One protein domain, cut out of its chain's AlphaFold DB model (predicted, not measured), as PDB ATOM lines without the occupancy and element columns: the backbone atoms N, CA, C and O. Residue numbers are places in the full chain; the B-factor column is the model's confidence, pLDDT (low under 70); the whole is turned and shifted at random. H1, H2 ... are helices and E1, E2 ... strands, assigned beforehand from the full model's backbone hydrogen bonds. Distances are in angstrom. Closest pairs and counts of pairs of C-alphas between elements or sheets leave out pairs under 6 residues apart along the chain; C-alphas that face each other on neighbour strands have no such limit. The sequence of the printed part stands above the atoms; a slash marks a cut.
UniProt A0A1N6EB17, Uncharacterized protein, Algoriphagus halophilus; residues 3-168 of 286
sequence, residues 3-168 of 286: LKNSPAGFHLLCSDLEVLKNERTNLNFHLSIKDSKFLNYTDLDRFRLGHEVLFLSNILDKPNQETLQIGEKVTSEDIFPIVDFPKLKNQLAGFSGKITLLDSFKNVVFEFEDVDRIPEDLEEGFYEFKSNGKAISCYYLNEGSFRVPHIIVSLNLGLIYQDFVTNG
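This is residues 3 to 168 of the 286 residues of an uncharacterized protein of Algoriphagus halophilus (UniProt A0A1N6EB17). One long, strongly twisted eight-stranded sheet is folded back on itself, with E3, E10 and E4 in one leaf, E9, E8, E6 and E7 in the other, and E5 as the hinge. H2 packs on the sheet near E9, H3 runs out from the end of E10, and the small hairpin of E1 and E2 sits off to one side, with residues 5 to 10 sticking out. The 166 printed residues, under half of them in named elements, hold E1 E2 E3 H1 E4 E5 H2 E6 E7 E8 E9 E10 H3 in chain order, a mixed class of helices and strands. The mixed large sheet runs E3 E10 E4 E5 E9 E8 E6 E7. The whole is compact, with a radius of gyration of the C-alphas of 17.1 A and spans of 48 by 41 by 33 A.

The sheet runs from edge strand E3, residues 26 to 31, through E10, 151 to 156, E4, 52 to 57, E5, 79 to 83, E9, 134 to 140, E8, 125 to 131, and E6, 99 to 103, to edge strand E7, 108 to 112. E3 and E10 are antiparallel, with N 29 and O 153 2.8 A apart, within hydrogen-bond range. E10 and E4 are parallel, with N 152 and O 54 at 2.8 A. E4 pairs with E10 over residues 54 to 57 and with E5 over 52 to 54; E4 and E5 form a hairpin, with N 53 and O 80 at 2.9 A. E5 and E9 are parallel, with N 139 and O 81 at 3.0 A. E8 and E9 form a hairpin, with N 129 and O 136 at 2.8 A. E8 and E6 are antiparallel, with N 102 and O 128 at 2.8 A. E6 and E7 form a hairpin, with N 99 and O 112 at 2.7 A. Between the leaves, the closest C-alphas of E4 and E9, Val 53 and Tyr 139, are 7.4 A apart. H2, residues 85 to 92, is on the sheet at a height of 7.7 A, only just over none of the strands, with 2 of its C-alphas on E9. E5, H2 and E6 make a split strand-helix-strand unit, two strands running the same way with E9 and E8 between them, and its crossover is right-handed. H3, residues 157 to 167, is only just not on the sheet, with 4 pairs of C-alphas within 10 A. H1, residues 38 to 41, is not on it. E1, residues 3 to 6, and E2, residues 9 to 13, form a hairpin apart from E10, with N 4 and O 11 at 2.9 A. In H2 every O i to N i+4 pair is within hydrogen-bond range, in H3 6 of 7, and H1 is too short for such a pair.

E1 begins at C-alpha 3, (56.587, -36.024, 42.127). E8 measures 19.8 A from first to last C-alpha, E9 18.6 A, E10 16.2 A and H3 14.9 A. H3 ends at C-alpha 167, (59.705, -26.817, 60.278).

The C-alphas farthest apart, Pro 7 and Gly 97, are 49.8 A apart, and the printed part has no cut. The links E2 to E3, E4 to E5 and E7 to E8 are long. Residues 61 to 64 and 143 to 146 have pLDDT under 70, against a mean of 88.4 for the printed part.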
ATOM      1  N   LEU A   3      57.862 -35.601  41.553       90.75
ATOM      2  CA  LEU A   3      56.587 -36.024  42.127       90.75
ATOM      3  C   LEU A   3      56.592 -37.539  42.339       90.75
ATOM      4  O   LEU A   3      56.869 -38.301  41.411       90.75
ATOM      5  N   LYS A   4      56.297 -37.979  43.564       93.12
ATOM      6  CA  LYS A   4      56.223 -39.397  43.934       93.12
ATOM      7  C   LYS A   4      54.843 -39.718  44.491       93.12
ATOM      8  O   LYS A   4      54.491 -39.246  45.564       93.12
ATOM      9  N   ASN A   5      54.090 -40.556  43.790       88.75
ATOM     10  CA  ASN A   5      52.756 -40.972  44.224       88.75
ATOM     11  C   ASN A   5      52.801 -41.825  45.501       88.75
ATOM     12  O   ASN A   5      53.738 -42.601  45.713       88.75
ATOM     13  N   SER A   6      51.744 -41.723  46.301       88.94
ATOM     14  CA  SER A   6      51.439 -42.573  47.451       88.94
ATOM     15  C   SER A   6      49.942 -42.947  47.435       88.94
ATOM     16  O   SER A   6      49.161 -42.315  46.725       88.94
ATOM     17  N   PRO A   7      49.490 -43.973  48.181       82.25
ATOM     18  CA  PRO A   7      48.069 -44.345  48.214       82.25
ATOM     19  C   PRO A   7      47.127 -43.230  48.689       82.25
ATOM     20  O   PRO A   7      45.974 -43.200  48.275       82.25
ATOM     21  N   ALA A   8      47.621 -42.321  49.534       81.00
ATOM     22  CA  ALA A   8      46.848 -41.221  50.111       81.00
ATOM     23  C   ALA A   8      47.105 -39.865  49.422       81.00
ATOM     24  O   ALA A   8      46.575 -38.850  49.860       81.00
ATOM     25  N   GLY A   9      47.925 -39.816  48.363       88.50
ATOM     26  CA  GLY A   9      48.269 -38.567  47.685       88.50
ATOM     27  C   GLY A   9      49.592 -38.644  46.926       88.50
ATOM     28  O   GLY A   9      49.858 -39.587  46.181       88.50
ATOM     29  N   PHE A  10      50.436 -37.630  47.083       91.69
ATOM     30  CA  PHE A  10      51.768 -37.602  46.486       91.69
ATOM     31  C   PHE A  10      52.729 -36.765  47.329       91.69
ATOM     32  O   PHE A  10      52.322 -35.901  48.097       91.69
ATOM     33  N   HIS A  11      54.022 -37.013  47.155       91.38
ATOM     34  CA  HIS A  11      55.095 -36.207  47.715       91.38
ATOM     35  C   HIS A  11      55.713 -35.349  46.615       91.38
ATOM     36  O   HIS A  11      56.034 -35.855  45.535       91.38
ATOM     37  N   LEU A  12      55.921 -34.068  46.913       90.19
ATOM     38  CA  LEU A  12      56.691 -33.149  46.086       90.19
ATOM     39  C   LEU A  12      58.095 -33.012  46.677       90.19
ATOM     40  O   LEU A  12      58.267 -32.523  47.789       90.19
ATOM     41  N   LEU A  13      59.101 -33.465  45.936       89.75
ATOM     42  CA  LEU A  13      60.497 -33.441  46.358       89.75
ATOM     43  C   LEU A  13      61.250 -32.352  45.586       89.75
ATOM     44  O   LEU A  13      61.218 -32.307  44.349       89.75
ATOM     45  N   CYS A  14      61.954 -31.485  46.311       86.19
ATOM     46  CA  CYS A  14      62.825 -30.461  45.744       86.19
ATOM     47  C   CYS A  14      64.273 -30.704  46.182       86.19
ATOM     48  O   CYS A  14      64.525 -30.973  47.351       86.19
ATOM     49  N   SER A  15      65.214 -30.635  45.239       85.12
ATOM     50  CA  SER A  15      66.647 -30.807  45.506       85.12
ATOM     51  C   SER A  15      67.349 -29.507  45.898       85.12
ATOM     52  O   SER A  15      68.388 -29.563  46.542       85.12
ATOM     53  N   ASP A  16      66.799 -28.358  45.499       87.75
ATOM     54  CA  ASP A  16      67.339 -27.032  45.796       87.75
ATOM     55  C   ASP A  16      66.194 -26.111  46.232       87.75
ATOM     56  O   ASP A  16      65.433 -25.589  45.417       87.75
ATOM     57  N   LEU A  17      66.015 -25.996  47.548       84.94
ATOM     58  CA  LEU A  17      64.937 -25.212  48.147       84.94
ATOM     59  C   LEU A  17      65.173 -23.708  48.028       84.94
ATOM     60  O   LEU A  17      64.200 -22.964  47.974       84.94
ATOM     61  N   GLU A  18      66.425 -23.250  47.943       88.44
ATOM     62  CA  GLU A  18      66.733 -21.814  47.878       88.44
ATOM     63  C   GLU A  18      66.185 -21.172  46.597       88.44
ATOM     64  O   GLU A  18      65.855 -19.986  46.598       88.44
ATOM     65  N   VAL A  19      65.990 -21.955  45.529       87.12
ATOM     66  CA  VAL A  19      65.324 -21.497  44.297       87.12
ATOM     67  C   VAL A  19      63.879 -21.050  44.563       87.12
ATOM     68  O   VAL A  19      63.371 -20.178  43.867       87.12
ATOM     69  N   LEU A  20      63.222 -21.583  45.601       85.88
ATOM     70  CA  LEU A  20      61.835 -21.250  45.944       85.88
ATOM     71  C   LEU A  20      61.697 -19.972  46.786       85.88
ATOM     72  O   LEU A  20      60.596 -19.446  46.924       85.88
ATOM     73  N   LYS A  21      62.799 -19.443  47.335       84.06
ATOM     74  CA  LYS A  21      62.819 -18.365  48.342       84.06
ATOM     75  C   LYS A  21      62.104 -17.078  47.935       84.06
ATOM     76  O   LYS A  21      61.642 -16.338  48.796       84.06
ATOM     77  N   ASN A  22      62.021 -16.815  46.635       84.06
ATOM     78  CA  ASN A  22      61.336 -15.650  46.072       84.06
ATOM     79  C   ASN A  22      60.359 -16.040  44.960       84.06
ATOM     80  O   ASN A  22      59.956 -15.181  44.175       84.06
ATOM     81  N   GLU A  23      60.016 -17.325  44.864       86.25
ATOM     82  CA  GLU A  23      59.116 -17.804  43.832       86.25
ATOM     83  C   GLU A  23      57.696 -17.324  44.137       86.25
ATOM     84  O   GLU A  23      57.140 -17.586  45.208       86.25
ATOM     85  N   ARG A  24      57.136 -16.565  43.196       81.31
ATOM     86  CA  ARG A  24      55.786 -15.995  43.301       81.31
ATOM     87  C   ARG A  24      54.764 -16.815  42.529       81.31
ATOM     88  O   ARG A  24      53.570 -16.618  42.727       81.31
ATOM     89  N   THR A  25      55.225 -17.714  41.665       85.25
ATOM     90  CA  THR A  25      54.349 -18.598  40.910       85.25
ATOM     91  C   THR A  25      53.768 -19.684  41.803       85.25
ATOM     92  O   THR A  25      54.376 -20.156  42.773       85.25
ATOM     93  N   ASN A  26      52.548 -20.075  41.456       90.31
ATOM     94  CA  ASN A  26      51.890 -21.207  42.071       90.31
ATOM     95  C   ASN A  26      52.165 -22.455  41.241       90.31
ATOM     96  O   ASN A  26      52.140 -22.430  40.011       90.31
ATOM     97  N   LEU A  27      52.381 -23.570  41.927       91.62
ATOM     98  CA  LEU A  27      52.374 -24.877  41.300       91.62
ATOM     99  C   LEU A  27      50.944 -25.416  41.312       91.62
ATOM    100  O   LEU A  27      50.407 -25.728  42.375       91.62
ATOM    101  N   ASN A  28      50.341 -25.523  40.128       92.62
ATOM    102  CA  ASN A  28      48.979 -26.019  39.959       92.62
ATOM    103  C   ASN A  28      48.998 -27.497  39.549       92.62
ATOM    104  O   ASN A  28      49.621 -27.876  38.556       92.62
ATOM    105  N   PHE A  29      48.293 -28.340  40.299       93.12
ATOM    106  CA  PHE A  29      48.058 -29.738  39.950       93.12
ATOM    107  C   PHE A  29      46.613 -29.935  39.515       93.12
ATOM    108  O   PHE A  29      45.679 -29.651  40.264       93.12
ATOM    109  N   HIS A  30      46.441 -30.467  38.307       93.44
ATOM    110  CA  HIS A  30      45.138 -30.745  37.716       93.44
ATOM    111  C   HIS A  30      44.776 -32.196  37.982       93.44
ATOM    112  O   HIS A  30      45.367 -33.114  37.409       93.44
ATOM    113  N   LEU A  31      43.810 -32.412  38.869       93.00
ATOM    114  CA  LEU A  31      43.386 -33.746  39.263       93.00
ATOM    115  C   LEU A  31      42.028 -34.070  38.639       93.00
ATOM    116  O   LEU A  31      41.077 -33.285  38.672       93.00
ATOM    117  N   SER A  32      41.931 -35.279  38.092       92.69
ATOM    118  CA  SER A  32      40.678 -35.846  37.605       92.69
ATOM    119  C   SER A  32      40.241 -36.976  38.524       92.69
ATOM    120  O   SER A  32      40.927 -37.991  38.656       92.69
ATOM    121  N   ILE A  33      39.065 -36.813  39.118       91.88
ATOM    122  CA  ILE A  33      38.363 -37.884  39.829       91.88
ATOM    123  C   ILE A  33      38.094 -39.035  38.848       91.88
ATOM    124  O   ILE A  33      37.426 -38.843  37.832       91.88
ATOM    125  N   LYS A  34      38.629 -40.222  39.152       91.19
ATOM    126  CA  LYS A  34      38.394 -41.456  38.376       91.19
ATOM    127  C   LYS A  34      37.254 -42.304  38.929       91.19
ATOM    128  O   LYS A  34      36.708 -43.128  38.202       91.19
ATOM    129  N   ASP A  35      36.933 -42.130  40.205       90.31
ATOM    130  CA  ASP A  35      35.837 -42.837  40.847       90.31
ATOM    131  C   ASP A  35      34.503 -42.196  40.455       90.31
ATOM    132  O   ASP A  35      34.188 -41.079  40.863       90.31
ATOM    133  N   SER A  36      33.703 -42.916  39.667       89.81
ATOM    134  CA  SER A  36      32.385 -42.454  39.229       89.81
ATOM    135  C   SER A  36      31.400 -42.250  40.382       89.81
ATOM    136  O   SER A  36      30.366 -41.622  40.183       89.81
ATOM    137  N   LYS A  37      31.692 -42.790  41.571       90.62
ATOM    138  CA  LYS A  37      30.846 -42.692  42.764       90.62
ATOM    139  C   LYS A  37      31.316 -41.627  43.747       90.62
ATOM    140  O   LYS A  37      30.702 -41.497  44.798       90.62
ATOM    141  N   PHE A  38      32.353 -40.857  43.417       91.38
ATOM    142  CA  PHE A  38      32.904 -39.835  44.310       91.38
ATOM    143  C   PHE A  38      31.837 -38.919  44.910       91.38
ATOM    144  O   PHE A  38      31.693 -38.831  46.127       91.38
ATOM    145  N   LEU A  39      30.995 -38.342  44.052       91.06
ATOM    146  CA  LEU A  39      29.935 -37.428  44.479       91.06
ATOM    147  C   LEU A  39      28.853 -38.097  45.327       91.06
ATOM    148  O   LEU A  39      28.178 -37.425  46.103       91.06
ATOM    149  N   ASN A  40      28.721 -39.419  45.242       90.56
ATOM    150  CA  ASN A  40      27.752 -40.163  46.030       90.56
ATOM    151  C   ASN A  40      28.209 -40.331  47.485       90.56
ATOM    152  O   ASN A  40      27.359 -40.485  48.348       90.56
ATOM    153  N   TYR A  41      29.505 -40.276  47.806       88.75
ATOM    154  CA  TYR A  41      29.970 -40.343  49.202       88.75
ATOM    155  C   TYR A  41      30.517 -39.022  49.748       88.75
ATOM    156  O   TYR A  41      30.779 -38.935  50.947       88.75
ATOM    157  N   THR A  42      30.635 -37.980  48.924       91.44
ATOM    158  CA  THR A  42      30.969 -36.622  49.375       91.44
ATOM    159  C   THR A  42      29.740 -35.724  49.441       91.44
ATOM    160  O   THR A  42      28.848 -35.820  48.596       91.44
ATOM    161  N   ASP A  43      29.726 -34.803  50.396       89.81
ATOM    162  CA  ASP A  43      28.703 -33.764  50.537       89.81
ATOM    163  C   ASP A  43      28.978 -32.570  49.601       89.81
ATOM    164  O   ASP A  43      29.374 -31.481  50.010       89.81
ATOM    165  N   LEU A  44      28.864 -32.823  48.293       91.88
ATOM    166  CA  LEU A  44      29.145 -31.864  47.216       91.88
ATOM    167  C   LEU A  44      27.973 -31.781  46.232       91.88
ATOM    168  O   LEU A  44      28.141 -31.885  45.019       91.88
ATOM    169  N   ASP A  45      26.762 -31.597  46.757       81.81
ATOM    170  CA  ASP A  45      25.504 -31.670  45.993       81.81
ATOM    171  C   ASP A  45      25.395 -30.699  44.818       81.81
ATOM    172  O   ASP A  45      24.678 -30.956  43.851       81.81
ATOM    173  N   ARG A  46      26.093 -29.566  44.897       83.62
ATOM    174  CA  ARG A  46      26.039 -28.520  43.871       83.62
ATOM    175  C   ARG A  46      27.122 -28.656  42.811       83.62
ATOM    176  O   ARG A  46      27.029 -27.949  41.817       83.62
ATOM    177  N   PHE A  47      28.093 -29.550  43.005       92.50
ATOM    178  CA  PHE A  47      29.271 -29.634  42.154       92.50
ATOM    179  C   PHE A  47      28.958 -30.227  40.778       92.50
ATOM    180  O   PHE A  47      28.511 -31.370  40.651       92.50
ATOM    181  N   ARG A  48      29.232 -29.454  39.727       91.62
ATOM    182  CA  ARG A  48      28.974 -29.819  38.332       91.62
ATOM    183  C   ARG A  48      30.272 -30.127  37.601       91.62
ATOM    184  O   ARG A  48      30.985 -29.229  37.147       91.62
ATOM    185  N   LEU A  49      30.532 -31.422  37.411       89.94
ATOM    186  CA  LEU A  49      31.676 -31.906  36.635       89.94
ATOM    187  C   LEU A  49      31.717 -31.259  35.242       89.94
ATOM    188  O   LEU A  49      30.719 -31.241  34.522       89.94
ATOM    189  N   GLY A  50      32.885 -30.736  34.869       88.75
ATOM    190  CA  GLY A  50      33.121 -30.095  33.572       88.75
ATOM    191  C   GLY A  50      32.719 -28.618  33.487       88.75
ATOM    192  O   GLY A  50      33.056 -27.966  32.501       88.75
ATOM    193  N   HIS A  51      32.040 -28.078  34.502       90.69
ATOM    194  CA  HIS A  51      31.665 -26.660  34.578       90.69
ATOM    195  C   HIS A  51      32.283 -25.939  35.773       90.69
ATOM    196  O   HIS A  51      32.406 -24.718  35.756       90.69
ATOM    197  N   GLU A  52      32.648 -26.689  36.804       94.38
ATOM    198  CA  GLU A  52      33.169 -26.183  38.063       94.38
ATOM    199  C   GLU A  52      34.416 -26.982  38.459       94.38
ATOM    200  O   GLU A  52      34.562 -28.153  38.090       94.38
ATOM    201  N   VAL A  53      35.300 -26.351  39.229       95.50
ATOM    202  CA  VAL A  53      36.434 -26.999  39.897       95.50
ATOM    203  C   VAL A  53      36.318 -26.854  41.400       95.50
ATOM    204  O   VAL A  53      35.829 -25.846  41.904       95.50
ATOM    205  N   LEU A  54      36.845 -27.841  42.114       96.31
ATOM    206  CA  LEU A  54      37.232 -27.672  43.506       96.31
ATOM    207  C   LEU A  54      38.618 -27.023  43.545       96.31
ATOM    208  O   LEU A  54      39.578 -27.620  43.056       96.31
ATOM    209  N   PHE A  55      38.731 -25.816  44.092       95.56
ATOM    210  CA  PHE A  55      40.001 -25.104  44.206       95.56
ATOM    211  C   PHE A  55      40.547 -25.212  45.627       95.56
ATOM    212  O   PHE A  55      39.979 -24.674  46.572       95.56
ATOM    213  N   LEU A  56      41.670 -25.910  45.765       95.50
ATOM    214  CA  LEU A  56      42.326 -26.195  47.033       95.50
ATOM    215  C   LEU A  56      43.692 -25.511  47.037       95.50
ATOM    216  O   LEU A  56      44.524 -25.779  46.170       95.50
ATOM    217  N   SER A  57      43.946 -24.622  47.994       94.31
ATOM    218  CA  SER A  57      45.167 -23.816  48.012       94.31
ATOM    219  C   SER A  57      45.661 -23.487  49.417       94.31
ATOM    220  O   SER A  57      44.873 -23.358  50.353       94.31
ATOM    221  N   ASN A  58      46.977 -23.312  49.546       91.75
ATOM    222  CA  ASN A  58      47.651 -22.844  50.760       91.75
ATOM    223  C   ASN A  58      47.738 -21.305  50.872       91.75
ATOM    224  O   ASN A  58      48.409 -20.811  51.771       91.75
ATOM    225  N   ILE A  59      47.111 -20.554  49.960       86.12
ATOM    226  CA  ILE A  59      47.112 -19.075  49.952       86.12
ATOM    227  C   ILE A  59      45.832 -18.506  50.570       86.12
ATOM    228  O   ILE A  59      45.798 -17.351  50.985       86.12
ATOM    229  N   LEU A  60      44.759 -19.298  50.602       71.69
ATOM    230  CA  LEU A  60      43.470 -18.832  51.101       71.69
ATOM    231  C   LEU A  60      43.609 -18.497  52.594       71.69
ATOM    232  O   LEU A  60      44.233 -19.248  53.343       71.69
ATOM    233  N   ASP A  61      43.063 -17.347  52.982       65.38
ATOM    234  CA  ASP A  61      43.194 -16.754  54.314       65.38
ATOM    235  C   ASP A  61      42.536 -17.668  55.358       65.38
ATOM    236  O   ASP A  61      41.307 -17.750  55.440       65.38
ATOM    237  N   LYS A  62      43.349 -18.447  56.083       67.44
ATOM    238  CA  LYS A  62      42.875 -19.576  56.891       67.44
ATOM    239  C   LYS A  62      43.390 -19.570  58.323       67.44
ATOM    240  O   LYS A  62      44.546 -19.225  58.564       67.44
ATOM    241  N   PRO A  63      42.579 -20.087  59.264       54.66
ATOM    242  CA  PRO A  63      43.007 -20.305  60.641       54.66
ATOM    243  C   PRO A  63      44.020 -21.456  60.789       54.66
ATOM    244  O   PRO A  63      44.770 -21.461  61.763       54.66
ATOM    245  N   ASN A  64      44.068 -22.417  59.852       62.31
ATOM    246  CA  ASN A  64      45.004 -23.548  59.871       62.31
ATOM    247  C   ASN A  64      45.833 -23.605  58.575       62.31
ATOM    248  O   ASN A  64      45.281 -23.673  57.480       62.31
ATOM    249  N   GLN A  65      47.162 -23.598  58.701       72.50
ATOM    250  CA  GLN A  65      48.103 -23.577  57.573       72.50
ATOM    251  C   GLN A  65      48.343 -24.955  56.925       72.50
ATOM    252  O   GLN A  65      49.152 -25.058  56.003       72.50
ATOM    253  N   GLU A  66      47.719 -26.024  57.426       85.69
ATOM    254  CA  GLU A  66      47.897 -27.397  56.920       85.69
ATOM    255  C   GLU A  66      46.751 -27.870  56.011       85.69
ATOM    256  O   GLU A  66      46.912 -28.837  55.262       85.69
ATOM    257  N   THR A  67      45.602 -27.192  56.034       91.19
ATOM    258  CA  THR A  67      44.447 -27.531  55.195       91.19
ATOM    259  C   THR A  67      44.470 -26.763  53.875       91.19
ATOM    260  O   THR A  67      44.844 -25.589  53.811       91.19
ATOM    261  N   LEU A  68      44.029 -27.405  52.788       93.38
ATOM    262  CA  LEU A  68      43.946 -26.778  51.459       93.38
ATOM    263  C   LEU A  68      42.544 -26.255  51.104       93.38
ATOM    264  O   LEU A  68      42.435 -25.347  50.285       93.38
ATOM    265  N   GLN A  69      41.506 -26.708  51.799       93.25
ATOM    266  CA  GLN A  69      40.132 -26.184  51.757       93.25
ATOM    267  C   GLN A  69      39.960 -24.898  52.586       93.25
ATOM    268  O   GLN A  69      40.763 -24.669  53.487       93.25
ATOM    269  N   ILE A  70      38.946 -24.071  52.318       89.56
ATOM    270  CA  ILE A  70      38.655 -22.819  53.051       89.56
ATOM    271  C   ILE A  70      38.239 -23.092  54.504       89.56
ATOM    272  O   ILE A  70      38.741 -22.447  55.424       89.56
ATOM    273  N   GLY A  71      37.331 -24.049  54.706       89.00
ATOM    274  CA  GLY A  71      36.797 -24.413  56.019       89.00
ATOM    275  C   GLY A  71      37.516 -25.592  56.678       89.00
ATOM    276  O   GLY A  71      38.660 -25.921  56.373       89.00
ATOM    277  N   GLU A  72      36.824 -26.279  57.587       89.69
ATOM    278  CA  GLU A  72      37.330 -27.527  58.183       89.69
ATOM    279  C   GLU A  72      37.309 -28.693  57.186       89.69
ATOM    280  O   GLU A  72      38.167 -29.576  57.228       89.69
ATOM    281  N   LYS A  73      36.344 -28.688  56.264       92.94
ATOM    282  CA  LYS A  73      36.143 -29.701  55.224       92.94
ATOM    283  C   LYS A  73      35.939 -29.031  53.873       92.94
ATOM    284  O   LYS A  73      35.582 -27.859  53.809       92.94
ATOM    285  N   VAL A  74      36.171 -29.788  52.807       94.06
ATOM    286  CA  VAL A  74      35.856 -29.386  51.439       94.06
ATOM    287  C   VAL A  74      34.339 -29.324  51.304       94.06
ATOM    288  O   VAL A  74      33.659 -30.333  51.512       94.06
ATOM    289  N   THR A  75      33.820 -28.147  50.969       91.88
ATOM    290  CA  THR A  75      32.383 -27.871  50.828       91.88
ATOM    291  C   THR A  75      32.100 -27.087  49.545       91.88
ATOM    292  O   THR A  75      32.961 -26.937  48.680       91.88
ATOM    293  N   SER A  76      30.882 -26.552  49.409       90.50
ATOM    294  CA  SER A  76      30.535 -25.663  48.300       90.50
ATOM    295  C   SER A  76      31.324 -24.354  48.263       90.50
ATOM    296  O   SER A  76      31.335 -23.710  47.222       90.50
ATOM    297  N   GLU A  77      31.960 -23.948  49.364       91.69
ATOM    298  CA  GLU A  77      32.816 -22.752  49.389       91.69
ATOM    299  C   GLU A  77      34.104 -22.944  48.577       91.69
ATOM    300  O   GLU A  77      34.656 -21.977  48.061       91.69
ATOM    301  N   ASP A  78      34.543 -24.193  48.404       93.88
ATOM    302  CA  ASP A  78      35.716 -24.551  47.604       93.88
ATOM    303  C   ASP A  78      35.376 -24.757  46.117       93.88
ATOM    304  O   ASP A  78      36.263 -25.057  45.315       93.88
ATOM    305  N   ILE A  79      34.096 -24.640  45.737       95.25
ATOM    306  CA  ILE A  79      33.623 -24.827  44.362       95.25
ATOM    307  C   ILE A  79      33.649 -23.492  43.625       95.25
ATOM    308  O   ILE A  79      32.954 -22.546  43.996       95.25
ATOM    309  N   PHE A  80      34.368 -23.454  42.506       94.19
ATOM    310  CA  PHE A  80      34.442 -22.279  41.648       94.19
ATOM    311  C   PHE A  80      34.037 -22.610  40.214       94.19
ATOM    312  O   PHE A  80      34.435 -23.652  39.681       94.19
ATOM    313  N   PRO A  81      33.267 -21.726  39.555       93.88
ATOM    314  CA  PRO A  81      32.948 -21.893  38.152       93.88
ATOM    315  C   PRO A  81      34.218 -21.791  37.313       93.88
ATOM    316  O   PRO A  81      35.108 -20.976  37.578       93.88
ATOM    317  N   ILE A  82      34.259 -22.603  36.267       90.94
ATOM    318  CA  ILE A  82      35.286 -22.540  35.239       90.94
ATOM    319  C   ILE A  82      34.761 -21.645  34.140       90.94
ATOM    320  O   ILE A  82      33.679 -21.877  33.587       90.94
ATOM    321  N   VAL A  83      35.529 -20.615  33.827       86.81
ATOM    322  CA  VAL A  83      35.148 -19.638  32.816       86.81
ATOM    323  C   VAL A  83      36.106 -19.699  31.640       86.81
ATOM    324  O   VAL A  83      37.322 -19.654  31.804       86.81
ATOM    325  N   ASP A  84      35.521 -19.790  30.448       81.31
ATOM    326  CA  ASP A  84      36.154 -19.307  29.226       81.31
ATOM    327  C   ASP A  84      35.824 -17.809  29.070       81.31
ATOM    328  O   ASP A  84      34.872 -17.304  29.684       81.31
ATOM    329  N   PHE A  85      36.604 -17.077  28.270       75.31
ATOM    330  CA  PHE A  85      36.381 -15.639  28.082       75.31
ATOM    331  C   PHE A  85      34.952 -15.300  27.628       75.31
ATOM    332  O   PHE A  85      34.349 -14.403  28.226       75.31
ATOM    333  N   PRO A  86      34.342 -15.995  26.643       77.19
ATOM    334  CA  PRO A  86      32.969 -15.702  26.234       77.19
ATOM    335  C   PRO A  86      31.943 -15.831  27.372       77.19
ATOM    336  O   PRO A  86      31.068 -14.973  27.513       77.19
ATOM    337  N   LYS A  87      32.038 -16.870  28.216       79.38
ATOM    338  CA  LYS A  87      31.148 -17.037  29.377       79.38
ATOM    339  C   LYS A  87      31.398 -15.980  30.440       79.38
ATOM    340  O   LYS A  87      30.431 -15.481  31.020       79.38
ATOM    341  N   LEU A  88      32.660 -15.622  30.670       80.75
ATOM    342  CA  LEU A  88      33.025 -14.569  31.607       80.75
ATOM    343  C   LEU A  88      32.371 -13.237  31.214       80.75
ATOM    344  O   LEU A  88      31.786 -12.575  32.071       80.75
ATOM    345  N   LYS A  89      32.361 -12.888  29.917       82.94
ATOM    346  CA  LYS A  89      31.696 -11.663  29.440       82.94
ATOM    347  C   LYS A  89      30.216 -11.613  29.832       82.94
ATOM    348  O   LYS A  89      29.743 -10.604  30.351       82.94
ATOM    349  N   ASN A  90      29.498 -12.724  29.659       84.44
ATOM    350  CA  ASN A  90      28.085 -12.817  30.031       84.44
ATOM    351  C   ASN A  90      27.864 -12.684  31.546       84.44
ATOM    352  O   ASN A  90      26.906 -12.041  31.968       84.44
ATOM    353  N   GLN A  91      28.742 -13.266  32.370       84.00
ATOM    354  CA  GLN A  91      28.655 -13.137  33.830       84.00
ATOM    355  C   GLN A  91      28.928 -11.702  34.301       84.00
ATOM    356  O   GLN A  91      28.290 -11.220  35.240       84.00
ATOM    357  N   LEU A  92      29.834 -10.999  33.620       88.12
ATOM    358  CA  LEU A  92      30.202  -9.623  33.941       88.12
ATOM    359  C   LEU A  92      29.240  -8.575  33.368       88.12
ATOM    360  O   LEU A  92      29.286  -7.431  33.804       88.12
ATOM    361  N   ALA A  93      28.309  -8.935  32.479       85.75
ATOM    362  CA  ALA A  93      27.336  -7.995  31.904       85.75
ATOM    363  C   ALA A  93      26.460  -7.276  32.957       85.75
ATOM    364  O   ALA A  93      25.908  -6.211  32.693       85.75
ATOM    365  N   GLY A  94      26.327  -7.842  34.164       85.62
ATOM    366  CA  GLY A  94      25.622  -7.223  35.294       85.62
ATOM    367  C   GLY A  94      26.476  -6.287  36.165       85.62
ATOM    368  O   GLY A  94      25.973  -5.771  37.177       85.62
ATOM    369  N   PHE A  95      27.758  -6.116  35.839       90.31
ATOM    370  CA  PHE A  95      28.668  -5.185  36.500       90.31
ATOM    371  C   PHE A  95      28.525  -3.809  35.842       90.31
ATOM    372  O   PHE A  95      28.297  -3.694  34.643       90.31
ATOM    373  N   SER A  96      28.629  -2.749  36.636       88.12
ATOM    374  CA  SER A  96      28.618  -1.367  36.154       88.12
ATOM    375  C   SER A  96      29.844  -0.637  36.684       88.12
ATOM    376  O   SER A  96      30.319  -0.965  37.766       88.12
ATOM    377  N   GLY A  97      30.352   0.356  35.958       91.12
ATOM    378  CA  GLY A  97      31.527   1.125  36.378       91.12
ATOM    379  C   GLY A  97      32.836   0.330  36.328       91.12
ATOM    380  O   GLY A  97      32.963  -0.633  35.579       91.12
ATOM    381  N   LYS A  98      33.819   0.762  37.123       95.19
ATOM    382  CA  LYS A  98      35.177   0.211  37.120       95.19
ATOM    383  C   LYS A  98      35.218  -1.199  37.718       95.19
ATOM    384  O   LYS A  98      34.970  -1.386  38.907       95.19
ATOM    385  N   ILE A  99      35.586  -2.172  36.895       94.62
ATOM    386  CA  ILE A  99      35.830  -3.563  37.260       94.62
ATOM    387  C   ILE A  99      37.318  -3.732  37.573       94.62
ATOM    388  O   ILE A  99      38.186  -3.320  36.806       94.62
ATOM    389  N   THR A 100      37.609  -4.332  38.723       96.06
ATOM    390  CA  THR A 100      38.959  -4.692  39.167       96.06
ATOM    391  C   THR A 100      39.104  -6.205  39.119       96.06
ATOM    392  O   THR A 100      38.306  -6.915  39.731       96.06
ATOM    393  N   LEU A 101      40.113  -6.686  38.405       95.06
ATOM    394  CA  LEU A 101      40.510  -8.086  38.371       95.06
ATOM    395  C   LEU A 101      41.615  -8.323  39.397       95.06
ATOM    396  O   LEU A 101      42.671  -7.689  39.332       95.06
ATOM    397  N   LEU A 102      41.364  -9.237  40.327       94.94
ATOM    398  CA  LEU A 102      42.289  -9.625  41.381       94.94
ATOM    399  C   LEU A 102      42.780 -11.060  41.179       94.94
ATOM    400  O   LEU A 102      41.992 -11.924  40.797       94.94
ATOM    401  N   ASP A 103      44.053 -11.316  41.474       92.31
ATOM    402  CA  ASP A 103      44.611 -12.674  41.532       92.31
ATOM    403  C   ASP A 103      44.278 -13.384  42.865       92.31
ATOM    404  O   ASP A 103      43.608 -12.843  43.756       92.31
ATOM    405  N   SER A 104      44.790 -14.607  43.033       88.81
ATOM    406  CA  SER A 104      44.667 -15.383  44.280       88.81
ATOM    407  C   SER A 104      45.250 -14.704  45.530       88.81
ATOM    408  O   SER A 104      44.823 -15.017  46.638       88.81
ATOM    409  N   PHE A 105      46.166 -13.743  45.372       88.38
ATOM    410  CA  PHE A 105      46.771 -12.959  46.457       88.38
ATOM    411  C   PHE A 105      46.059 -11.625  46.693       88.38
ATOM    412  O   PHE A 105      46.519 -10.813  47.494       88.38
ATOM    413  N   LYS A 106      44.942 -11.381  45.998       91.44
ATOM    414  CA  LYS A 106      44.210 -10.110  46.007       91.44
ATOM    415  C   LYS A 106      45.021  -8.932  45.449       91.44
ATOM    416  O   LYS A 106      44.661  -7.781  45.702       91.44
ATOM    417  N   ASN A 107      46.065  -9.189  44.658       92.62
ATOM    418  CA  ASN A 107      46.740  -8.143  43.896       92.62
ATOM    419  C   ASN A 107      45.885  -7.749  42.696       92.62
ATOM    420  O   ASN A 107      45.261  -8.598  42.062       92.62
ATOM    421  N   VAL A 108      45.907  -6.465  42.346       95.25
ATOM    422  CA  VAL A 108      45.267  -5.972  41.125       95.25
ATOM    423  C   VAL A 108      46.083  -6.415  39.917       95.25
ATOM    424  O   VAL A 108      47.216  -5.975  39.737       95.25
ATOM    425  N   VAL A 109      45.486  -7.269  39.092       93.50
ATOM    426  CA  VAL A 109      46.053  -7.716  37.813       93.50
ATOM    427  C   VAL A 109      45.686  -6.728  36.716       93.50
ATOM    428  O   VAL A 109      46.528  -6.345  35.908       93.50
ATOM    429  N   PHE A 110      44.421  -6.298  36.690       93.50
ATOM    430  CA  PHE A 110      43.907  -5.427  35.641       93.50
ATOM    431  C   PHE A 110      42.693  -4.617  36.111       93.50
ATOM    432  O   PHE A 110      41.936  -5.051  36.981       93.50
ATOM    433  N   GLU A 111      42.479  -3.447  35.516       94.44
ATOM    434  CA  GLU A 111      41.319  -2.593  35.776       94.44
ATOM    435  C   GLU A 111      40.704  -2.126  34.457       94.44
ATOM    436  O   GLU A 111      41.411  -1.674  33.557       94.44
ATOM    437  N   PHE A 112      39.382  -2.209  34.342       92.94
ATOM    438  CA  PHE A 112      38.666  -1.880  33.112       92.94
ATOM    439  C   PHE A 112      37.236  -1.426  33.397       92.94
ATOM    440  O   PHE A 112      36.643  -1.802  34.400       92.94
ATOM    441  N   GLU A 113      36.666  -0.604  32.519       90.81
ATOM    442  CA  GLU A 113      35.255  -0.182  32.603       90.81
ATOM    443  C   GLU A 113      34.356  -0.951  31.629       90.81
ATOM    444  O   GLU A 113      33.143  -1.002  31.808       90.81
ATOM    445  N   ASP A 114      34.960  -1.556  30.605       85.88
ATOM    446  CA  ASP A 114      34.281  -2.276  29.537       85.88
ATOM    447  C   ASP A 114      34.772  -3.726  29.505       85.88
ATOM    448  O   ASP A 114      35.972  -3.983  29.391       85.88
ATOM    449  N   VAL A 115      33.829  -4.661  29.618       84.12
ATOM    450  CA  VAL A 115      34.049  -6.113  29.660       84.12
ATOM    451  C   VAL A 115      34.736  -6.623  28.387       84.12
ATOM    452  O   VAL A 115      35.419  -7.646  28.415       84.12
ATOM    453  N   ASP A 116      34.633  -5.891  27.277       84.44
ATOM    454  CA  ASP A 116      35.342  -6.221  26.041       84.44
ATOM    455  C   ASP A 116      36.855  -5.959  26.097       84.44
ATOM    456  O   ASP A 116      37.571  -6.364  25.184       84.44
ATOM    457  N   ARG A 117      37.362  -5.336  27.169       85.00
ATOM    458  CA  ARG A 117      38.791  -5.043  27.370       85.00
ATOM    459  C   ARG A 117      39.511  -6.024  28.291       85.00
ATOM    460  O   ARG A 117      40.621  -5.725  28.724       85.00
ATOM    461  N   ILE A 118      38.893  -7.152  28.634       82.19
ATOM    462  CA  ILE A 118      39.576  -8.191  29.411       82.19
ATOM    463  C   ILE A 118      40.794  -8.682  28.604       82.19
ATOM    464  O   ILE A 118      40.629  -8.958  27.415       82.19
ATOM    465  N   PRO A 119      41.993  -8.781  29.210       83.06
ATOM    466  CA  PRO A 119      43.186  -9.261  28.517       83.06
ATOM    467  C   PRO A 119      42.975 -10.673  27.963       83.06
ATOM    468  O   PRO A 119      42.566 -11.562  28.707       83.06
ATOM    469  N   GLU A 120      43.254 -10.881  26.674       82.00
ATOM    470  CA  GLU A 120      43.160 -12.201  26.022       82.00
ATOM    471  C   GLU A 120      44.284 -13.153  26.474       82.00
ATOM    472  O   GLU A 120      44.171 -14.368  26.341       82.00
ATOM    473  N   ASP A 121      45.366 -12.605  27.027       84.50
ATOM    474  CA  ASP A 121      46.579 -13.295  27.460       84.50
ATOM    475  C   ASP A 121      46.620 -13.554  28.973       84.50
ATOM    476  O   ASP A 121      47.695 -13.678  29.562       84.50
ATOM    477  N   LEU A 122      45.451 -13.653  29.615       86.94
ATOM    478  CA  LEU A 122      45.376 -13.983  31.034       86.94
ATOM    479  C   LEU A 122      46.022 -15.352  31.299       86.94
ATOM    480  O   LEU A 122      45.742 -16.337  30.609       86.94
ATOM    481  N   GLU A 123      46.896 -15.415  32.302       89.25
ATOM    482  CA  GLU A 123      47.476 -16.680  32.744       89.25
ATOM    483  C   GLU A 123      46.402 -17.585  33.354       89.25
ATOM    484  O   GLU A 123      45.367 -17.135  33.837       89.25
ATOM    485  N   GLU A 124      46.638 -18.892  33.334       90.19
ATOM    486  CA  GLU A 124      45.743 -19.825  34.008       90.19
ATOM    487  C   GLU A 124      45.775 -19.608  35.527       90.19
ATOM    488  O   GLU A 124      46.849 -19.579  36.133       90.19
ATOM    489  N   GLY A 125      44.607 -19.520  36.167       92.31
ATOM    490  CA  GLY A 125      44.569 -19.388  37.615       92.31
ATOM    491  C   GLY A 125      43.230 -18.970  38.202       92.31
ATOM    492  O   GLY A 125      42.206 -18.861  37.529       92.31
ATOM    493  N   PHE A 126      43.260 -18.746  39.511       93.38
ATOM    494  CA  PHE A 126      42.130 -18.228  40.265       93.38
ATOM    495  C   PHE A 126      42.068 -16.704  40.167       93.38
ATOM    496  O   PHE A 126      43.062 -16.020  40.432       93.38
ATOM    497  N   TYR A 127      40.875 -16.188  39.877       93.69
ATOM    498  CA  TYR A 127      40.623 -14.762  39.743       93.69
ATOM    499  C   TYR A 127      39.344 -14.332  40.456       93.69
ATOM    500  O   TYR A 127      38.362 -15.072  40.520       93.69
ATOM    501  N   GLU A 128      39.345 -13.093  40.944       94.69
ATOM    502  CA  GLU A 128      38.179 -12.431  41.522       94.69
ATOM    503  C   GLU A 128      37.918 -11.095  40.816       94.69
ATOM    504  O   GLU A 128      38.758 -10.197  40.809       94.69
ATOM    505  N   PHE A 129      36.724 -10.942  40.249       94.56
ATOM    506  CA  PHE A 129      36.254  -9.718  39.608       94.56
ATOM    507  C   PHE A 129      35.428  -8.915  40.604       94.56
ATOM    508  O   PHE A 129      34.425  -9.421  41.108       94.56
ATOM    509  N   LYS A 130      35.799  -7.658  40.864       95.56
ATOM    510  CA  LYS A 130      35.077  -6.748  41.767       95.56
ATOM    511  C   LYS A 130      34.602  -5.488  41.059       95.56
ATOM    512  O   LYS A 130      35.377  -4.842  40.368       95.56
ATOM    513  N   SER A 131      33.353  -5.094  41.298       95.69
ATOM    514  CA  SER A 131      32.855  -3.753  40.969       95.69
ATOM    515  C   SER A 131      31.675  -3.373  41.855       95.69
ATOM    516  O   SER A 131      30.766  -4.179  42.049       95.69
ATOM    517  N   ASN A 132      31.657  -2.135  42.365       92.12
ATOM    518  CA  ASN A 132      30.518  -1.553  43.089       92.12
ATOM    519  C   ASN A 132      29.913  -2.484  44.166       92.12
ATOM    520  O   ASN A 132      28.696  -2.624  44.275       92.12
ATOM    521  N   GLY A 133      30.769  -3.161  44.939       90.62
ATOM    522  CA  GLY A 133      30.359  -4.090  46.001       90.62
ATOM    523  C   GLY A 133      29.922  -5.486  45.533       90.62
ATOM    524  O   GLY A 133      29.672  -6.345  46.373       90.62
ATOM    525  N   LYS A 134      29.862  -5.750  44.222       93.25
ATOM    526  CA  LYS A 134      29.699  -7.100  43.662       93.25
ATOM    527  C   LYS A 134      31.063  -7.760  43.484       93.25
ATOM    528  O   LYS A 134      32.020  -7.096  43.081       93.25
ATOM    529  N   ALA A 135      31.127  -9.064  43.741       93.62
ATOM    530  CA  ALA A 135      32.299  -9.888  43.491       93.62
ATOM    531  C   ALA A 135      31.892 -11.215  42.839       93.62
ATOM    532  O   ALA A 135      30.886 -11.807  43.230       93.62
ATOM    533  N   ILE A 136      32.670 -11.677  41.863       93.50
ATOM    534  CA  ILE A 136      32.579 -13.031  41.301       93.50
ATOM    535  C   ILE A 136      33.978 -13.632  41.340       93.50
ATOM    536  O   ILE A 136      34.924 -13.004  40.875       93.50
ATOM    537  N   SER A 137      34.099 -14.840  41.888       94.19
ATOM    538  CA  SER A 137      35.333 -15.626  41.855       94.19
ATOM    539  C   SER A 137      35.189 -16.783  40.874       94.19
ATOM    540  O   SER A 137      34.125 -17.398  40.796       94.19
ATOM    541  N   CYS A 138      36.250 -17.082  40.136       94.44
ATOM    542  CA  CYS A 138      36.269 -18.157  39.152       94.44
ATOM    543  C   CYS A 138      37.683 -18.705  38.958       94.44
ATOM    544  O   CYS A 138      38.673 -18.041  39.272       94.44
ATOM    545  N   TYR A 139      37.771 -19.897  38.374       93.69
ATOM    546  CA  TYR A 139      39.024 -20.421  37.846       93.69
ATOM    547  C   TYR A 139      39.046 -20.230  36.329       93.69
ATOM    548  O   TYR A 139      38.174 -20.738  35.617       93.69
ATOM    549  N   TYR A 140      40.020 -19.474  35.836       91.75
ATOM    550  CA  TYR A 140      40.247 -19.306  34.410       91.75
ATOM    551  C   TYR A 140      41.161 -20.427  33.914       91.75
ATOM    552  O   TYR A 140      42.248 -20.633  34.454       91.75
ATOM    553  N   LEU A 141      40.698 -21.147  32.892       88.44
ATOM    554  CA  LEU A 141      41.397 -22.273  32.280       88.44
ATOM    555  C   LEU A 141      41.786 -21.893  30.847       88.44
ATOM    556  O   LEU A 141      40.907 -21.627  30.029       88.44
ATOM    557  N   ASN A 142      43.085 -21.870  30.539       81.75
ATOM    558  CA  ASN A 142      43.561 -21.495  29.205       81.75
ATOM    559  C   ASN A 142      43.099 -22.525  28.144       81.75
ATOM    560  O   ASN A 142      43.101 -23.734  28.396       81.75
ATOM    561  N   GLU A 143      42.743 -22.063  26.939       67.75
ATOM    562  CA  GLU A 143      42.053 -22.812  25.868       67.75
ATOM    563  C   GLU A 143      42.826 -24.028  25.293       67.75
ATOM    564  O   GLU A 143      42.345 -24.719  24.396       67.75
ATOM    565  N   GLY A 144      44.002 -24.364  25.828       67.94
ATOM    566  CA  GLY A 144      44.803 -25.526  25.424       67.94
ATOM    567  C   GLY A 144      44.544 -26.821  26.207       67.94
ATOM    568  O   GLY A 144      45.077 -27.874  25.843       67.94
ATOM    569  N   SER A 145      43.768 -26.793  27.296       65.81
ATOM    570  CA  SER A 145      43.571 -27.989  28.122       65.81
ATOM    571  C   SER A 145      42.577 -28.970  27.480       65.81
ATOM    572  O   SER A 145      41.394 -28.675  27.333       65.81
ATOM    573  N   PHE A 146      43.033 -30.181  27.142       63.59
ATOM    574  CA  PHE A 146      42.189 -31.220  26.526       63.59
ATOM    575  C   PHE A 146      41.041 -31.713  27.421       63.59
ATOM    576  O   PHE A 146      40.100 -32.337  26.926       63.59
ATOM    577  N   ARG A 147      41.137 -31.514  28.743       84.38
ATOM    578  CA  ARG A 147      40.129 -31.937  29.719       84.38
ATOM    579  C   ARG A 147      40.062 -30.961  30.875       84.38
ATOM    580  O   ARG A 147      41.085 -30.619  31.460       84.38
ATOM    581  N   VAL A 148      38.835 -30.613  31.225       88.50
ATOM    582  CA  VAL A 148      38.519 -29.814  32.399       88.50
ATOM    583  C   VAL A 148      38.870 -30.619  33.662       88.50
ATOM    584  O   VAL A 148      38.356 -31.732  33.822       88.50
ATOM    585  N   PRO A 149      39.764 -30.125  34.535       93.31
ATOM    586  CA  PRO A 149      40.067 -30.794  35.796       93.31
ATOM    587  C   PRO A 149      38.858 -30.776  36.732       93.31
ATOM    588  O   PRO A 149      37.987 -29.923  36.622       93.31
ATOM    589  N   HIS A 150      38.800 -31.725  37.665       95.06
ATOM    590  CA  HIS A 150      37.758 -31.731  38.696       95.06
ATOM    591  C   HIS A 150      38.237 -31.024  39.969       95.06
ATOM    592  O   HIS A 150      37.454 -30.382  40.660       95.06
ATOM    593  N   ILE A 151      39.529 -31.148  40.278       95.81
ATOM    594  CA  ILE A 151      40.155 -30.529  41.444       95.81
ATOM    595  C   ILE A 151      41.439 -29.845  40.978       95.81
ATOM    596  O   ILE A 151      42.242 -30.450  40.260       95.81
ATOM    597  N   ILE A 152      41.629 -28.603  41.406       95.62
ATOM    598  CA  ILE A 152      42.875 -27.858  41.282       95.62
ATOM    599  C   ILE A 152      43.512 -27.793  42.663       95.62
ATOM    600  O   ILE A 152      42.914 -27.263  43.596       95.62
ATOM    601  N   VAL A 153      44.737 -28.297  42.782       95.56
ATOM    602  CA  VAL A 153      45.577 -28.050  43.958       95.56
ATOM    603  C   VAL A 153      46.601 -26.989  43.581       95.56
ATOM    604  O   VAL A 153      47.481 -27.265  42.770       95.56
ATOM    605  N   SER A 154      46.479 -25.787  44.140       94.62
ATOM    606  CA  SER A 154      47.351 -24.645  43.850       94.62
ATOM    607  C   SER A 154      48.236 -24.322  45.046       94.62
ATOM    608  O   SER A 154      47.758 -23.868  46.089       94.62
ATOM    609  N   LEU A 155      49.534 -24.578  44.901       93.31
ATOM    610  CA  LEU A 155      50.519 -24.420  45.962       93.31
ATOM    611  C   LEU A 155      51.429 -23.222  45.695       93.31
ATOM    612  O   LEU A 155      52.217 -23.246  44.749       93.31
ATOM    613  N   ASN A 156      51.391 -22.213  46.560       91.44
ATOM    614  CA  ASN A 156      52.390 -21.156  46.546       91.44
ATOM    615  C   ASN A 156      53.718 -21.658  47.112       91.44
ATOM    616  O   ASN A 156      53.804 -22.061  48.277       91.44
ATOM    617  N   LEU A 157      54.754 -21.603  46.278       90.31
ATOM    618  CA  LEU A 157      56.073 -22.140  46.595       90.31
ATOM    619  C   LEU A 157      56.847 -21.263  47.587       90.31
ATOM    620  O   LEU A 157      57.570 -21.803  48.423       90.31
ATOM    621  N   GLY A 158      56.652 -19.942  47.552       88.94
ATOM    622  CA  GLY A 158      57.245 -19.015  48.516       88.94
ATOM    623  C   GLY A 158      56.768 -19.265  49.952       88.94
ATOM    624  O   GLY A 158      57.589 -19.334  50.866       88.94
ATOM    625  N   LEU A 159      55.463 -19.478  50.150       88.12
ATOM    626  CA  LEU A 159      54.882 -19.839  51.450       88.12
ATOM    627  C   LEU A 159      55.385 -21.206  51.930       88.12
ATOM    628  O   LEU A 159      55.782 -21.349  53.083       88.12
ATOM    629  N   ILE A 160      55.450 -22.198  51.034       89.62
ATOM    630  CA  ILE A 160      56.003 -23.522  51.365       89.62
ATOM    631  C   ILE A 160      57.464 -23.416  51.795       89.62
ATOM    632  O   ILE A 160      57.862 -24.071  52.754       89.62
ATOM    633  N   TYR A 161      58.266 -22.602  51.110       90.31
ATOM    634  CA  TYR A 161      59.661 -22.387  51.470       90.31
ATOM    635  C   TYR A 161      59.801 -21.773  52.870       90.31
ATOM    636  O   TYR A 161      60.600 -22.260  53.667       90.31
ATOM    637  N   GLN A 162      59.019 -20.734  53.185       88.19
ATOM    638  CA  GLN A 162      59.051 -20.079  54.499       88.19
ATOM    639  C   GLN A 162      58.737 -21.066  55.632       88.19
ATOM    640  O   GLN A 162      59.461 -21.120  56.633       88.19
ATOM    641  N   ASP A 163      57.716 -21.898  55.436       87.38
ATOM    642  CA  ASP A 163      57.361 -22.954  56.381       87.38
ATOM    643  C   ASP A 163      58.451 -24.025  56.476       87.38
ATOM    644  O   ASP A 163      58.805 -24.453  57.577       87.38
ATOM    645  N   PHE A 164      59.020 -24.438  55.339       88.19
ATOM    646  CA  PHE A 164      60.045 -25.479  55.286       88.19
ATOM    647  C   PHE A 164      61.311 -25.069  56.040       88.19
ATOM    648  O   PHE A 164      61.878 -25.866  56.783       88.19
ATOM    649  N   VAL A 165      61.761 -23.821  55.887       89.31
ATOM    650  CA  VAL A 165      62.945 -23.308  56.599       89.31
ATOM    651  C   VAL A 165      62.769 -23.405  58.117       89.31
ATOM    652  O   VAL A 165      63.744 -23.622  58.835       89.31
ATOM    653  N   THR A 166      61.534 -23.276  58.602       86.75
ATOM    654  CA  THR A 166      61.221 -23.305  60.033       86.75
ATOM    655  C   THR A 166      61.001 -24.729  60.546       86.75
ATOM    656  O   THR A 166      61.513 -25.088  61.604       86.75
ATOM    657  N   ASN A 167      60.264 -25.550  59.793       88.88
ATOM    658  CA  ASN A 167      59.705 -26.817  60.278       88.88
ATOM    659  C   ASN A 167      60.261 -28.063  59.562       88.88
ATOM    660  O   ASN A 167      59.974 -29.190  59.960       88.88
ATOM    661  N   GLY A 168      61.057 -27.891  58.505       88.50
ATOM    662  CA  GLY A 168      61.459 -28.978  57.620       88.50
ATOM    663  C   GLY A 168      60.297 -29.401  56.726       88.50
ATOM    664  O   GLY A 168      59.865 -28.654  55.863       88.50
TER     665      GLY A 168